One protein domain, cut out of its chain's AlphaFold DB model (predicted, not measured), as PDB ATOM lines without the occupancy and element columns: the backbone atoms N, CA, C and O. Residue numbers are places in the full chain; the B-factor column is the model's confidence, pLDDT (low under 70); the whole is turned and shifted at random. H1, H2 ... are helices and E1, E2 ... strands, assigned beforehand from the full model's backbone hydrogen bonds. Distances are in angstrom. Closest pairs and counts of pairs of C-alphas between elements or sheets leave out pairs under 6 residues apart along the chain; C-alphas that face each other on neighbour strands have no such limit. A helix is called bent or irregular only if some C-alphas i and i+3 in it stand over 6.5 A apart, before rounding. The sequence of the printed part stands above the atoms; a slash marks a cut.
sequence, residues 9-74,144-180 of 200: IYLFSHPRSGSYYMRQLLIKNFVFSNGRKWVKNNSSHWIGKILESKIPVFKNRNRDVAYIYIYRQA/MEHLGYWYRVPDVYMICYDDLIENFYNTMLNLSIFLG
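AT A GLANCE: This is residues 9 to 74 and 144 to 180 of the 200 residues of an uncharacterized protein of Candidatus Lokiarchaeota archaeon (UniProt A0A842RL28). A twisted parallel sheet of four strands makes the core, with H1 and H6 covering one face and the short H5 following E4 at its end. A looser group, H2, H3 and H4, lies toward the other side, where H4 grazes the sheet and H2 and H3 are not on it. The printed part has 103 residues with six named helices and four named strands, in the order E1 H1 E2 H2 H3 E3 H4 E4 H5 H6; the class is mixed, helices and strands, and the sheet's order is E2 E1 E3 E4. The whole is compact, with a radius of gyration of the C-alphas of 13.1 A and spans of 34 by 30 by 20 A.

HOW THE PARTS SIT: Strand E1, residues 9 to 13, helix H1, residues 19 to 31, and strand E2, residues 38 to 41, form a strand-helix-strand unit, two parallel neighbours with a helix between, its crossover right-handed. N 9 and O 38 are 2.9 A apart, within hydrogen-bond range. H1 is on the sheet at a height of 8.6 A. Helices H2, residues 48 to 54, and H3, residues 56 to 59, only just touch, and only at the corner, with 3 pairs of C-alphas within 8 A; the closest are those of Glu 52 and Phe 58, 6.2 A. With strand E3, residues 65 to 71, E2, H2 and H3 form a split unit, E1 lying between its strands, also right-handed. E3 is parallel to E1 at 21 degrees, with N 10 and O 66 2.8 A apart. Helix H4, residues 144 to 152, touches H2 at a steep tilt of 65 degrees; the closest C-alphas, of Gly 48 and Tyr 149, are 6.0 A apart. Edge strand E4, residues 156 to 160, is parallel to E3, with N 157 and O 67 2.8 A apart. Helix H5, residues 161 to 166, only grazes the sheet. Helix H6, residues 168 to 179, on the same face as H1, gives two layers, helices on one face of a sheet, at a height of 9.8 A. Every O i to N i+4 pair is within hydrogen-bond range in H5 and H6; H1 has 8 of 9, H2 2 of 3 and H4 4 of 5, and H3 is too short for such a pair.

IN THESE COORDINATES: E1 begins at C-alpha 9, (192.793, 141.062, 151.525). H1 is 16.0 A long and only just irregular, C-alphas 28 and 31 being 6.7 A apart. E3 is 19.6 A long. H6, 16.3 A long, ends at C-alpha 179, (197.615, 133.670, 153.286).

THE WHOLE: The two C-alphas farthest apart, of Ser 33 and Glu 145, are 36.4 A apart. Residues 75 to 143 are not printed; C-alphas 74 and 144 are 6.9 A apart across the cut. Of the links printed whole, none is long. The mean pLDDT of the printed part is 77.4, and residues 32 to 62 are under 70.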
ATOM      1  N   ILE A   9     193.353 141.407 150.216       82.81
ATOM      2  CA  ILE A   9     192.793 141.062 151.525       82.81
ATOM      3  C   ILE A   9     191.588 141.963 151.824       82.81
ATOM      4  O   ILE A   9     191.687 143.193 151.784       82.81
ATOM      5  N   TYR A  10     190.456 141.356 152.174       84.38
ATOM      6  CA  TYR A  10     189.332 142.043 152.805       84.38
ATOM      7  C   TYR A  10     189.285 141.718 154.285       84.38
ATOM      8  O   TYR A  10     189.270 140.550 154.666       84.38
ATOM      9  N   LEU A  11     189.199 142.765 155.099       84.94
ATOM     10  CA  LEU A  11     188.974 142.643 156.529       84.94
ATOM     11  C   LEU A  11     187.540 143.057 156.857       84.94
ATOM     12  O   LEU A  11     187.085 144.123 156.438       84.94
ATOM     13  N   PHE A  12     186.872 142.204 157.621       86.12
ATOM     14  CA  PHE A  12     185.550 142.391 158.205       86.12
ATOM     15  C   PHE A  12     185.638 142.227 159.723       86.12
ATOM     16  O   PHE A  12     186.590 141.623 160.227       86.12
ATOM     17  N   SER A  13     184.666 142.762 160.469       83.88
ATOM     18  CA  SER A  13     184.736 142.702 161.928       83.88
ATOM     19  C   SER A  13     183.407 142.891 162.659       83.88
ATOM     20  O   SER A  13     182.528 143.637 162.210       83.88
ATOM     21  N   HIS A  14     183.323 142.337 163.872       79.81
ATOM     22  CA  HIS A  14     182.397 142.837 164.894       79.81
ATOM     23  C   HIS A  14     182.677 144.319 165.220       79.81
ATOM     24  O   HIS A  14     183.772 144.842 164.953       79.81
ATOM     25  N   PRO A  15     181.705 145.034 165.811       71.12
ATOM     26  CA  PRO A  15     181.980 146.268 166.528       71.12
ATOM     27  C   PRO A  15     183.083 146.042 167.560       71.12
ATOM     28  O   PRO A  15     183.030 145.098 168.345       71.12
ATOM     29  N   ARG A  16     184.092 146.921 167.540       74.81
ATOM     30  CA  ARG A  16     185.118 147.022 168.592       74.81
ATOM     31  C   ARG A  16     185.911 145.722 168.841       74.81
ATOM     32  O   ARG A  16     186.473 145.537 169.915       74.81
ATOM     33  N   SER A  17     186.049 144.871 167.820       82.19
ATOM     34  CA  SER A  17     186.901 143.669 167.838       82.19
ATOM     35  C   SER A  17     188.342 143.910 167.373       82.19
ATOM     36  O   SER A  17     188.995 143.004 166.874       82.19
ATOM     37  N   GLY A  18     188.848 145.142 167.483       82.88
ATOM     38  CA  GLY A  18     190.231 145.445 167.104       82.88
ATOM     39  C   GLY A  18     190.501 145.398 165.596       82.88
ATOM     40  O   GLY A  18     191.620 145.118 165.180       82.88
ATOM     41  N   SER A  19     189.513 145.705 164.748       84.62
ATOM     42  CA  SER A  19     189.694 145.729 163.286       84.62
ATOM     43  C   SER A  19     190.782 146.693 162.814       84.62
ATOM     44  O   SER A  19     191.493 146.401 161.856       84.62
ATOM     45  N   TYR A  20     190.972 147.814 163.513       82.31
ATOM     46  CA  TYR A  20     192.099 148.707 163.257       82.31
ATOM     47  C   TYR A  20     193.441 148.031 163.565       82.31
ATOM     48  O   TYR A  20     194.321 148.018 162.707       82.31
ATOM     49  N   TYR A  21     193.568 147.414 164.744       86.50
ATOM     50  CA  TYR A  21     194.767 146.676 165.148       86.50
ATOM     51  C   TYR A  21     195.088 145.557 164.144       86.50
ATOM     52  O   TYR A  21     196.179 145.524 163.584       86.50
ATOM     53  N   MET A  22     194.098 144.733 163.785       89.69
ATOM     54  CA  MET A  22     194.253 143.686 162.770       89.69
ATOM     55  C   MET A  22     194.684 144.241 161.411       89.69
ATOM     56  O   MET A  22     195.586 143.697 160.778       89.69
ATOM     57  N   ARG A  23     194.079 145.343 160.950       86.44
ATOM     58  CA  ARG A  23     194.472 145.995 159.693       86.44
ATOM     59  C   ARG A  23     195.946 146.387 159.715       86.44
ATOM     60  O   ARG A  23     196.643 146.156 158.731       86.44
ATOM     61  N   GLN A  24     196.409 146.990 160.804       85.31
ATOM     62  CA  GLN A  24     197.798 147.420 160.927       85.31
ATOM     63  C   GLN A  24     198.754 146.220 160.978       85.31
ATOM     64  O   GLN A  24     199.765 146.228 160.279       85.31
ATOM     65  N   LEU A  25     198.395 145.141 161.687       88.56
ATOM     66  CA  LEU A  25     199.158 143.888 161.669       88.56
ATOM     67  C   LEU A  25     199.266 143.300 160.257       88.56
ATOM     68  O   LEU A  25     200.352 142.880 159.856       88.56
ATOM     69  N   LEU A  26     198.170 143.306 159.488       88.00
ATOM     70  CA  LEU A  26     198.162 142.828 158.104       88.00
ATOM     71  C   LEU A  26     199.104 143.638 157.215       88.00
ATOM     72  O   LEU A  26     199.896 143.072 156.462       88.00
ATOM     73  N   ILE A  27     199.014 144.964 157.316       83.56
ATOM     74  CA  ILE A  27     199.847 145.897 156.558       83.56
ATOM     75  C   ILE A  27     201.325 145.663 156.875       83.56
ATOM     76  O   ILE A  27     202.124 145.478 155.957       83.56
ATOM     77  N   LYS A  28     201.657 145.613 158.167       85.38
ATOM     78  CA  LYS A  28     203.028 145.494 158.657       85.38
ATOM     79  C   LYS A  28     203.679 144.166 158.267       85.38
ATOM     80  O   LYS A  28     204.821 144.158 157.831       85.38
ATOM     81  N   ASN A  29     202.940 143.061 158.368       85.19
ATOM     82  CA  ASN A  29     203.523 141.724 158.237       85.19
ATOM     83  C   ASN A  29     203.349 141.089 156.843       85.19
ATOM     84  O   ASN A  29     204.156 140.244 156.458       85.19
ATOM     85  N   PHE A  30     202.327 141.469 156.057       83.38
ATOM     86  CA  PHE A  30     201.955 140.705 154.849       83.38
ATOM     87  C   PHE A  30     201.818 141.503 153.551       83.38
ATOM     88  O   PHE A  30     201.879 140.895 152.475       83.38
ATOM     89  N   VAL A  31     201.597 142.821 153.619       73.38
ATOM     90  CA  VAL A  31     201.315 143.651 152.431       73.38
ATOM     91  C   VAL A  31     202.609 144.049 151.721       73.38
ATOM     92  O   VAL A  31     202.768 143.769 150.536       73.38
ATOM     93  N   PHE A  32     203.578 144.610 152.445       62.91
ATOM     94  CA  PHE A  32     204.813 145.117 151.833       62.91
ATOM     95  C   PHE A  32     205.866 144.039 151.545       62.91
ATOM     96  O   PHE A  32     206.644 144.183 150.609       62.91
ATOM     97  N   SER A  33     205.863 142.935 152.294       56.91
ATOM     98  CA  SER A  33     206.871 141.870 152.194       56.91
ATOM     99  C   SER A  33     206.708 140.949 150.978       56.91
ATOM    100  O   SER A  33     207.660 140.288 150.586       56.91
ATOM    101  N   ASN A  34     205.520 140.889 150.367       58.94
ATOM    102  CA  ASN A  34     205.165 139.835 149.402       58.94
ATOM    103  C   ASN A  34     204.482 140.349 148.119       58.94
ATOM    104  O   ASN A  34     203.826 139.584 147.415       58.94
ATOM    105  N   GLY A  35     204.549 141.655 147.837       59.78
ATOM    106  CA  GLY A  35     203.914 142.242 146.647       59.78
ATOM    107  C   GLY A  35     202.375 142.237 146.662       59.78
ATOM    108  O   GLY A  35     201.754 142.415 145.610       59.78
ATOM    109  N   ARG A  36     201.742 142.049 147.832       67.88
ATOM    110  CA  ARG A  36     200.282 142.148 148.001       67.88
ATOM    111  C   ARG A  36     199.884 143.619 148.039       67.88
ATOM    112  O   ARG A  36     200.539 144.425 148.686       67.88
ATOM    113  N   LYS A  37     198.818 143.993 147.330       61.25
ATOM    114  CA  LYS A  37     198.586 145.412 146.998       61.25
ATOM    115  C   LYS A  37     197.499 146.095 147.821       61.25
ATOM    116  O   LYS A  37     197.444 147.322 147.816       61.25
ATOM    117  N   TRP A  38     196.628 145.358 148.520       64.75
ATOM    118  CA  TRP A  38     195.441 145.996 149.092       64.75
ATOM    119  C   TRP A  38     194.832 145.293 150.308       64.75
ATOM    120  O   TRP A  38     194.485 144.114 150.246       64.75
ATOM    121  N   VAL A  39     194.640 146.063 151.388       61.16
ATOM    122  CA  VAL A  39     193.763 145.725 152.518       61.16
ATOM    123  C   VAL A  39     192.597 146.705 152.501       61.16
ATOM    124  O   VAL A  39     192.725 147.840 152.973       61.16
ATOM    125  N   LYS A  40     191.450 146.290 151.957       66.56
ATOM    126  CA  LYS A  40     190.222 147.077 152.096       66.56
ATOM    127  C   LYS A  40     189.558 146.689 153.407       66.56
ATOM    128  O   LYS A  40     189.057 145.577 153.565       66.56
ATOM    129  N   ASN A  41     189.579 147.629 154.348       59.03
ATOM    130  CA  ASN A  41     188.769 147.524 155.546       59.03
ATOM    131  C   ASN A  41     187.340 147.863 155.148       59.03
ATOM    132  O   ASN A  41     187.003 149.022 154.903       59.03
ATOM    133  N   ASN A  42     186.522 146.834 155.010       59.34
ATOM    134  CA  ASN A  42     185.097 147.039 155.012       59.34
ATOM    135  C   ASN A  42     184.749 147.088 156.498       59.34
ATOM    136  O   ASN A  42     184.704 146.043 157.144       59.34
ATOM    137  N   SER A  43     184.577 148.301 157.047       52.03
ATOM    138  CA  SER A  43     184.116 148.573 158.425       52.03
ATOM    139  C   SER A  43     182.663 148.135 158.587       52.03
ATOM    140  O   SER A  43     181.734 148.899 158.832       52.03
ATOM    141  N   SER A  44     182.465 146.871 158.297       52.75
ATOM    142  CA  SER A  44     181.238 146.301 157.845       52.75
ATOM    143  C   SER A  44     180.732 145.465 158.993       52.75
ATOM    144  O   SER A  44     180.772 144.244 158.926       52.75
ATOM    145  N   HIS A  45     180.202 146.133 160.019       56.31
ATOM    146  CA  HIS A  45     179.382 145.522 161.075       56.31
ATOM    147  C   HIS A  45     178.077 144.909 160.526       56.31
ATOM    148  O   HIS A  45     177.109 144.710 161.252       56.31
ATOM    149  N   TRP A  46     178.005 144.674 159.215       55.78
ATOM    150  CA  TRP A  46     176.832 144.160 158.548       55.78
ATOM    151  C   TRP A  46     176.682 142.695 158.901       55.78
ATOM    152  O   TRP A  46     177.632 141.915 158.819       55.78
ATOM    153  N   ILE A  47     175.449 142.325 159.228       54.38
ATOM    154  CA  ILE A  47     175.042 140.936 159.371       54.38
ATOM    155  C   ILE A  47     175.422 140.174 158.104       54.38
ATOM    156  O   ILE A  47     175.182 140.655 156.996       54.38
ATOM    157  N   GLY A  48     175.961 138.970 158.269       52.12
ATOM    158  CA  GLY A  48     176.248 138.026 157.196       52.12
ATOM    159  C   GLY A  48     175.215 137.979 156.069       52.12
ATOM    160  O   GLY A  48     175.543 138.157 154.901       52.12
ATOM    161  N   LYS A  49     173.935 137.874 156.434       48.38
ATOM    162  CA  LYS A  49     172.794 137.864 155.505       48.38
ATOM    163  C   LYS A  49     172.676 139.137 154.647       48.38
ATOM    164  O   LYS A  49     172.278 139.091 153.485       48.38
ATOM    165  N   ILE A  50     173.055 140.296 155.192       52.44
ATOM    166  CA  ILE A  50     173.117 141.558 154.439       52.44
ATOM    167  C   ILE A  50     174.335 141.553 153.501       52.44
ATOM    168  O   ILE A  50     174.251 142.069 152.389       52.44
ATOM    169  N   LEU A  51     175.448 140.933 153.901       54.41
ATOM    170  CA  LEU A  51     176.663 140.837 153.084       54.41
ATOM    171  C   LEU A  51     176.469 139.969 151.836       54.41
ATOM    172  O   LEU A  51     176.938 140.352 150.768       54.41
ATOM    173  N   GLU A  52     175.727 138.864 151.935       53.72
ATOM    174  CA  GLU A  52     175.384 138.005 150.787       53.72
ATOM    175  C   GLU A  52     174.612 138.760 149.693       53.72
ATOM    176  O   GLU A  52     174.854 138.587 148.495       53.72
ATOM    177  N   SER A  53     173.696 139.642 150.099       53.34
ATOM    178  CA  SER A  53     172.883 140.421 149.162       53.34
ATOM    179  C   SER A  53     173.592 141.677 148.644       53.34
ATOM    180  O   SER A  53     173.404 142.024 147.475       53.34
ATOM    181  N   LYS A  54     174.420 142.336 149.474       50.44
ATOM    182  CA  LYS A  54     174.988 143.669 149.195       50.44
ATOM    183  C   LYS A  54     176.459 143.707 148.804       50.44
ATOM    184  O   LYS A  54     176.908 144.755 148.350       50.44
ATOM    185  N   ILE A  55     177.222 142.629 148.971       54.97
ATOM    186  CA  ILE A  55     178.624 142.605 148.552       54.97
ATOM    187  C   ILE A  55     178.759 141.757 147.278       54.97
ATOM    188  O   ILE A  55     178.791 140.527 147.355       54.97
ATOM    189  N   PRO A  56     178.918 142.394 146.098       51.03
ATOM    190  CA  PRO A  56     179.210 141.702 144.838       51.03
ATOM    191  C   PRO A  56     180.411 140.755 144.933       51.03
ATOM    192  O   PRO A  56     180.480 139.762 144.216       51.03
ATOM    193  N   VAL A  57     181.333 141.038 145.856       53.84
ATOM    194  CA  VAL A  57     182.539 140.248 146.112       53.84
ATOM    195  C   VAL A  57     182.222 138.817 146.598       53.84
ATOM    196  O   VAL A  57     182.962 137.899 146.255       53.84
ATOM    197  N   PHE A  58     181.110 138.577 147.310       59.25
ATOM    198  CA  PHE A  58     180.701 137.206 147.672       59.25
ATOM    199  C   PHE A  58     179.963 136.480 146.542       59.25
ATOM    200  O   PHE A  58     180.032 135.255 146.474       59.25
ATOM    201  N   LYS A  59     179.299 137.216 145.640       56.94
ATOM    202  CA  LYS A  59     178.631 136.643 144.458       56.94
ATOM    203  C   LYS A  59     179.628 136.253 143.363       56.94
ATOM    204  O   LYS A  59     179.458 135.218 142.735       56.94
ATOM    205  N   ASN A  60     180.702 137.027 143.201       56.75
ATOM    206  CA  ASN A  60     181.805 136.752 142.280       56.75
ATOM    207  C   ASN A  60     183.099 136.553 143.074       56.75
ATOM    208  O   ASN A  60     183.984 137.411 143.057       56.75
ATOM    209  N   ARG A  61     183.192 135.433 143.806       62.25
ATOM    210  CA  ARG A  61     184.380 135.088 144.600       62.25
ATOM    211  C   ARG A  61     185.612 135.038 143.706       62.25
ATOM    212  O   ARG A  61     185.855 134.056 143.006       62.25
ATOM    213  N   ASN A  62     186.406 136.099 143.756       66.62
ATOM    214  CA  ASN A  62     187.696 136.120 143.095       66.62
ATOM    215  C   ASN A  62     188.649 135.189 143.861       66.62
ATOM    216  O   ASN A  62     188.801 135.305 145.080       66.62
ATOM    217  N   ARG A  63     189.269 134.248 143.143       71.75
ATOM    218  CA  ARG A  63     190.182 133.249 143.714       71.75
ATOM    219  C   ARG A  63     191.427 133.883 144.343       71.75
ATOM    220  O   ARG A  63     192.037 133.240 145.189       71.75
ATOM    221  N   ASP A  64     191.720 135.141 144.030       79.31
ATOM    222  CA  ASP A  64     192.918 135.837 144.504       79.31
ATOM    223  C   ASP A  64     192.678 136.710 145.750       79.31
ATOM    224  O   ASP A  64     193.563 137.458 146.176       79.31
ATOM    225  N   VAL A  65     191.481 136.642 146.340       80.25
ATOM    226  CA  VAL A  65     191.075 137.465 147.487       80.25
ATOM    227  C   VAL A  65     190.970 136.624 148.759       80.25
ATOM    228  O   VAL A  65     190.216 135.654 148.804       80.25
ATOM    229  N   ALA A  66     191.702 137.024 149.798       84.81
ATOM    230  CA  ALA A  66     191.561 136.507 151.153       84.81
ATOM    231  C   ALA A  66     190.485 137.293 151.905       84.81
ATOM    232  O   ALA A  66     190.528 138.525 151.953       84.81
ATOM    233  N   TYR A  67     189.555 136.585 152.536       86.06
ATOM    234  CA  TYR A  67     188.563 137.174 153.428       86.06
ATOM    235  C   TYR A  67     188.964 136.869 154.863       86.06
ATOM    236  O   TYR A  67     189.143 135.711 155.224       86.06
ATOM    237  N   ILE A  68     189.112 137.907 155.674       89.62
ATOM    238  CA  ILE A  68     189.464 137.795 157.085       89.62
ATOM    239  C   ILE A  68     188.348 138.427 157.896       89.62
ATOM    240  O   ILE A  68     187.873 139.520 157.574       89.62
ATOM    241  N   TYR A  69     187.953 137.749 158.963       90.12
ATOM    242  CA  TYR A  69     186.957 138.234 159.895       90.12
ATOM    243  C   TYR A  69     187.523 138.236 161.311       90.12
ATOM    244  O   TYR A  69     187.851 137.176 161.840       90.12
ATOM    245  N   ILE A  70     187.630 139.415 161.927       90.88
ATOM    246  CA  ILE A  70     188.063 139.533 163.322       90.88
ATOM    247  C   ILE A  70     186.880 139.738 164.267       90.88
ATOM    248  O   ILE A  70     186.082 140.673 164.118       90.88
ATOM    249  N   TYR A  71     186.790 138.883 165.277       90.62
ATOM    250  CA  TYR A  71     185.702 138.863 166.246       90.62
ATOM    251  C   TYR A  71     186.214 138.902 167.686       90.62
ATOM    252  O   TYR A  71     187.405 138.802 167.954       90.62
ATOM    253  N   ARG A  72     185.283 139.096 168.615       87.56
ATOM    254  CA  ARG A  72     185.472 138.981 170.064       87.56
ATOM    255  C   ARG A  72     184.391 138.083 170.626       87.56
ATOM    256  O   ARG A  72     183.357 137.903 169.972       87.56
ATOM    257  N   GLN A  73     184.611 137.589 171.838       85.88
ATOM    258  CA  GLN A  73     183.573 136.894 172.582       85.88
ATOM    259  C   GLN A  73     182.315 137.757 172.698       85.88
ATOM    260  O   GLN A  73     182.386 138.979 172.864       85.88
ATOM    261  N   ALA A  74     181.150 137.112 172.603       84.69
ATOM    262  CA  ALA A  74     179.866 137.806 172.548       84.69
ATOM    263  C   ALA A  74     179.677 138.759 173.738       84.69
ATOM    264  O   ALA A  74     179.241 139.887 173.548       84.69
ATOM    265  N   MET A 144     175.532 135.615 168.548       88.69
ATOM    266  CA  MET A 144     175.837 134.205 168.314       88.69
ATOM    267  C   MET A 144     175.388 133.745 166.928       88.69
ATOM    268  O   MET A 144     176.153 133.067 166.240       88.69
ATOM    269  N   GLU A 145     174.198 134.144 166.469       86.31
ATOM    270  CA  GLU A 145     173.754 133.846 165.105       86.31
ATOM    271  C   GLU A 145     174.654 134.526 164.068       86.31
ATOM    272  O   GLU A 145     175.065 133.900 163.085       86.31
ATOM    273  N   HIS A 146     175.010 135.790 164.308       83.00
ATOM    274  CA  HIS A 146     175.899 136.551 163.440       83.00
ATOM    275  C   HIS A 146     177.270 135.882 163.297       83.00
ATOM    276  O   HIS A 146     177.752 135.690 162.178       83.00
ATOM    277  N   LEU A 147     177.877 135.483 164.414       85.50
ATOM    278  CA  LEU A 147     179.153 134.779 164.423       85.50
ATOM    279  C   LEU A 147     179.031 133.395 163.764       85.50
ATOM    280  O   LEU A 147     179.860 133.025 162.932       85.50
ATOM    281  N   GLY A 148     177.963 132.657 164.077       85.56
ATOM    282  CA  GLY A 148     177.662 131.355 163.483       85.56
ATOM    283  C   GLY A 148     177.497 131.413 161.965       85.56
ATOM    284  O   GLY A 148     177.891 130.482 161.267       85.56
ATOM    285  N   TYR A 149     176.965 132.513 161.429       83.31
ATOM    286  CA  TYR A 149     176.942 132.742 159.989       83.31
ATOM    287  C   TYR A 149     178.357 132.831 159.419       83.31
ATOM    288  O   TYR A 149     178.653 132.146 158.444       83.31
ATOM    289  N   TRP A 150     179.234 133.642 160.016       83.50
ATOM    290  CA  TRP A 150     180.592 133.842 159.509       83.50
ATOM    291  C   TRP A 150     181.419 132.558 159.497       83.50
ATOM    292  O   TRP A 150     182.124 132.314 158.522       83.50
ATOM    293  N   TYR A 151     181.239 131.686 160.491       85.62
ATOM    294  CA  TYR A 151     181.835 130.347 160.492       85.62
ATOM    295  C   TYR A 151     181.404 129.466 159.314       85.62
ATOM    296  O   TYR A 151     182.144 128.569 158.915       85.62
ATOM    297  N   ARG A 152     180.211 129.695 158.754       82.88
ATOM    298  CA  ARG A 152     179.700 128.944 157.599       82.88
ATOM    299  C   ARG A 152     180.121 129.541 156.263       82.88
ATOM    300  O   ARG A 152     179.938 128.884 155.243       82.88
ATOM    301  N   VAL A 153     180.652 130.766 156.237       78.25
ATOM    302  CA  VAL A 153     181.098 131.386 154.989       78.25
ATOM    303  C   VAL A 153     182.388 130.690 154.544       78.25
ATOM    304  O   VAL A 153     183.399 130.794 155.239       78.25
ATOM    305  N   PRO A 154     182.409 130.006 153.382       75.00
ATOM    306  CA  PRO A 154     183.626 129.342 152.931       75.00
ATOM    307  C   PRO A 154     184.738 130.366 152.676       75.00
ATOM    308  O   PRO A 154     184.446 131.527 152.383       75.00
ATOM    309  N   ASP A 155     186.001 129.942 152.706       76.94
ATOM    310  CA  ASP A 155     187.183 130.776 152.416       76.94
ATOM    311  C   ASP A 155     187.318 132.063 153.264       76.94
ATOM    312  O   ASP A 155     188.006 133.002 152.851       76.94
ATOM    313  N   VAL A 156     186.670 132.128 154.432       85.69
ATOM    314  CA  VAL A 156     186.885 133.183 155.428       85.69
ATOM    315  C   VAL A 156     187.787 132.650 156.529       85.69
ATOM    316  O   VAL A 156     187.522 131.602 157.111       85.69
ATOM    317  N   TYR A 157     188.840 133.398 156.840       91.44
ATOM    318  CA  TYR A 157     189.686 133.130 157.989       91.44
ATOM    319  C   TYR A 157     189.190 133.923 159.199       91.44
ATOM    320  O   TYR A 157     189.222 135.158 159.212       91.44
ATOM    321  N   MET A 158     188.701 133.195 160.197       92.69
ATOM    322  CA  MET A 158     188.178 133.744 161.445       92.69
ATOM    323  C   MET A 158     189.324 133.958 162.436       92.69
ATOM    324  O   MET A 158     190.133 133.059 162.648       92.69
ATOM    325  N   ILE A 159     189.380 135.135 163.059       93.50
ATOM    326  CA  ILE A 159     190.383 135.480 164.070       93.50
ATOM    327  C   ILE A 159     189.672 135.985 165.318       93.50
ATOM    328  O   ILE A 159     188.967 136.994 165.259       93.50
ATOM    329  N   CYS A 160     189.884 135.320 166.451       92.50
ATOM    330  CA  CYS A 160     189.506 135.882 167.738       92.50
ATOM    331  C   CYS A 160     190.525 136.958 168.128       92.50
ATOM    332  O   CYS A 160     191.735 136.735 168.076       92.50
ATOM    333  N   TYR A 161     190.050 138.134 168.523       91.00
ATOM    334  CA  TYR A 161     190.907 139.206 169.016       91.00
ATOM    335  C   TYR A 161     191.685 138.773 170.261       91.00
ATOM    336  O   TYR A 161     192.860 139.106 170.375       91.00
ATOM    337  N   ASP A 162     191.069 138.000 171.155       89.69
ATOM    338  CA  ASP A 162     191.719 137.566 172.394       89.69
ATOM    339  C   ASP A 162     192.924 136.658 172.084       89.69
ATOM    340  O   ASP A 162     194.001 136.862 172.639       89.69
ATOM    341  N   ASP A 163     192.829 135.799 171.060       92.19
ATOM    342  CA  ASP A 163     193.956 134.983 170.583       92.19
ATOM    343  C   ASP A 163     195.109 135.833 170.014       92.19
ATOM    344  O   ASP A 163     196.276 135.441 170.094       92.19
ATOM    345  N   LEU A 164     194.828 137.007 169.432       90.00
ATOM    346  CA  LEU A 164     195.880 137.937 168.995       90.00
ATOM    347  C   LEU A 164     196.603 138.592 170.175       90.00
ATOM    348  O   LEU A 164     197.749 139.016 170.020       90.00
ATOM    349  N   ILE A 165     195.932 138.732 171.316       89.06
ATOM    350  CA  ILE A 165     196.502 139.338 172.518       89.06
ATOM    351  C   ILE A 165     197.268 138.295 173.328       89.06
ATOM    352  O   ILE A 165     198.405 138.552 173.720       89.06
ATOM    353  N   GLU A 166     196.666 137.131 173.546       91.62
ATOM    354  CA  GLU A 166     197.183 136.078 174.423       91.62
ATOM    355  C   GLU A 166     198.181 135.159 173.713       91.62
ATOM    356  O   GLU A 166     199.133 134.682 174.327       91.62
ATOM    357  N   ASN A 167     198.005 134.936 172.407       93.00
ATOM    358  CA  ASN A 167     198.803 133.988 171.632       93.00
ATOM    359  C   ASN A 167     199.219 134.557 170.266       93.00
ATOM    360  O   ASN A 167     199.109 133.908 169.221       93.00
ATOM    361  N   PHE A 168     199.711 135.798 170.284       92.06
ATOM    362  CA  PHE A 168     200.032 136.589 169.095       92.06
ATOM    363  C   PHE A 168     200.792 135.808 168.014       92.06
ATOM    364  O   PHE A 168     200.370 135.783 166.857       92.06
ATOM    365  N   TYR A 169     201.903 135.159 168.383       91.88
ATOM    366  CA  TYR A 169     202.778 134.498 167.415       91.88
ATOM    367  C   TYR A 169     202.063 133.366 166.672       91.88
ATOM    368  O   TYR A 169     202.094 133.327 165.443       91.88
ATOM    369  N   ASN A 170     201.378 132.476 167.395       92.38
ATOM    370  CA  ASN A 170     200.680 131.352 166.772       92.38
ATOM    371  C   ASN A 170     199.490 131.825 165.934       92.38
ATOM    372  O   ASN A 170     199.258 131.303 164.844       92.38
ATOM    373  N   THR A 171     198.773 132.853 166.391       94.19
ATOM    374  CA  THR A 171     197.668 133.443 165.628       94.19
ATOM    375  C   THR A 171     198.157 134.028 164.301       94.19
ATOM    376  O   THR A 171     197.565 133.770 163.249       94.19
ATOM    377  N   MET A 172     199.280 134.753 164.318       92.12
ATOM    378  CA  MET A 172     199.900 135.306 163.110       92.12
ATOM    379  C   MET A 172     200.505 134.227 162.202       92.12
ATOM    380  O   MET A 172     200.408 134.348 160.980       92.12
ATOM    381  N   LEU A 173     201.060 133.151 162.771       90.94
ATOM    382  CA  LEU A 173     201.572 131.997 162.024       90.94
ATOM    383  C   LEU A 173     200.456 131.267 161.268       90.94
ATOM    384  O   LEU A 173     200.576 130.991 160.076       90.94
ATOM    385  N   ASN A 174     199.334 130.995 161.932       91.69
ATOM    386  CA  ASN A 174     198.194 130.350 161.285       91.69
ATOM    387  C   ASN A 174     197.611 131.237 160.175       91.69
ATOM    388  O   ASN A 174     197.280 130.755 159.088       91.69
ATOM    389  N   LEU A 175     197.575 132.553 160.403       91.25
ATOM    390  CA  LEU A 175     197.188 133.514 159.377       91.25
ATOM    391  C   LEU A 175     198.172 133.533 158.194       91.25
ATOM    392  O   LEU A 175     197.735 133.614 157.046       91.25
ATOM    393  N   SER A 176     199.484 133.435 158.424       88.62
ATOM    394  CA  SER A 176     200.468 133.402 157.332       88.62
ATOM    395  C   SER A 176     200.345 132.138 156.482       88.62
ATOM    396  O   SER A 176     200.460 132.218 155.257       88.62
ATOM    397  N   ILE A 177     200.063 130.993 157.119       88.00
ATOM    398  CA  ILE A 177     199.755 129.724 156.444       88.00
ATOM    399  C   ILE A 177     198.510 129.892 155.571       88.00
ATOM    400  O   ILE A 177     198.553 129.569 154.384       88.00
ATOM    401  N   PHE A 178     197.428 130.453 156.124       89.12
ATOM    402  CA  PHE A 178     196.212 130.739 155.361       89.12
ATOM    403  C   PHE A 178     196.498 131.648 154.160       89.12
ATOM    404  O   PHE A 178     196.054 131.359 153.055       89.12
ATOM    405  N   LEU A 179     197.280 132.714 154.347       85.75
ATOM    406  CA  LEU A 179     197.615 133.670 153.286       85.75
ATOM    407  C   LEU A 179     198.596 133.128 152.231       85.75
ATOM    408  O   LEU A 179     198.836 133.805 151.221       85.75
ATOM    409  N   GLY A 180     199.172 131.947 152.464       82.31
ATOM    410  CA  GLY A 180     200.130 131.309 151.572       82.31
ATOM    411  C   GLY A 180     201.443 132.077 151.440       82.31
ATOM    412  O   GLY A 180     201.934 132.273 150.329       82.31
TER     413      GLY A 180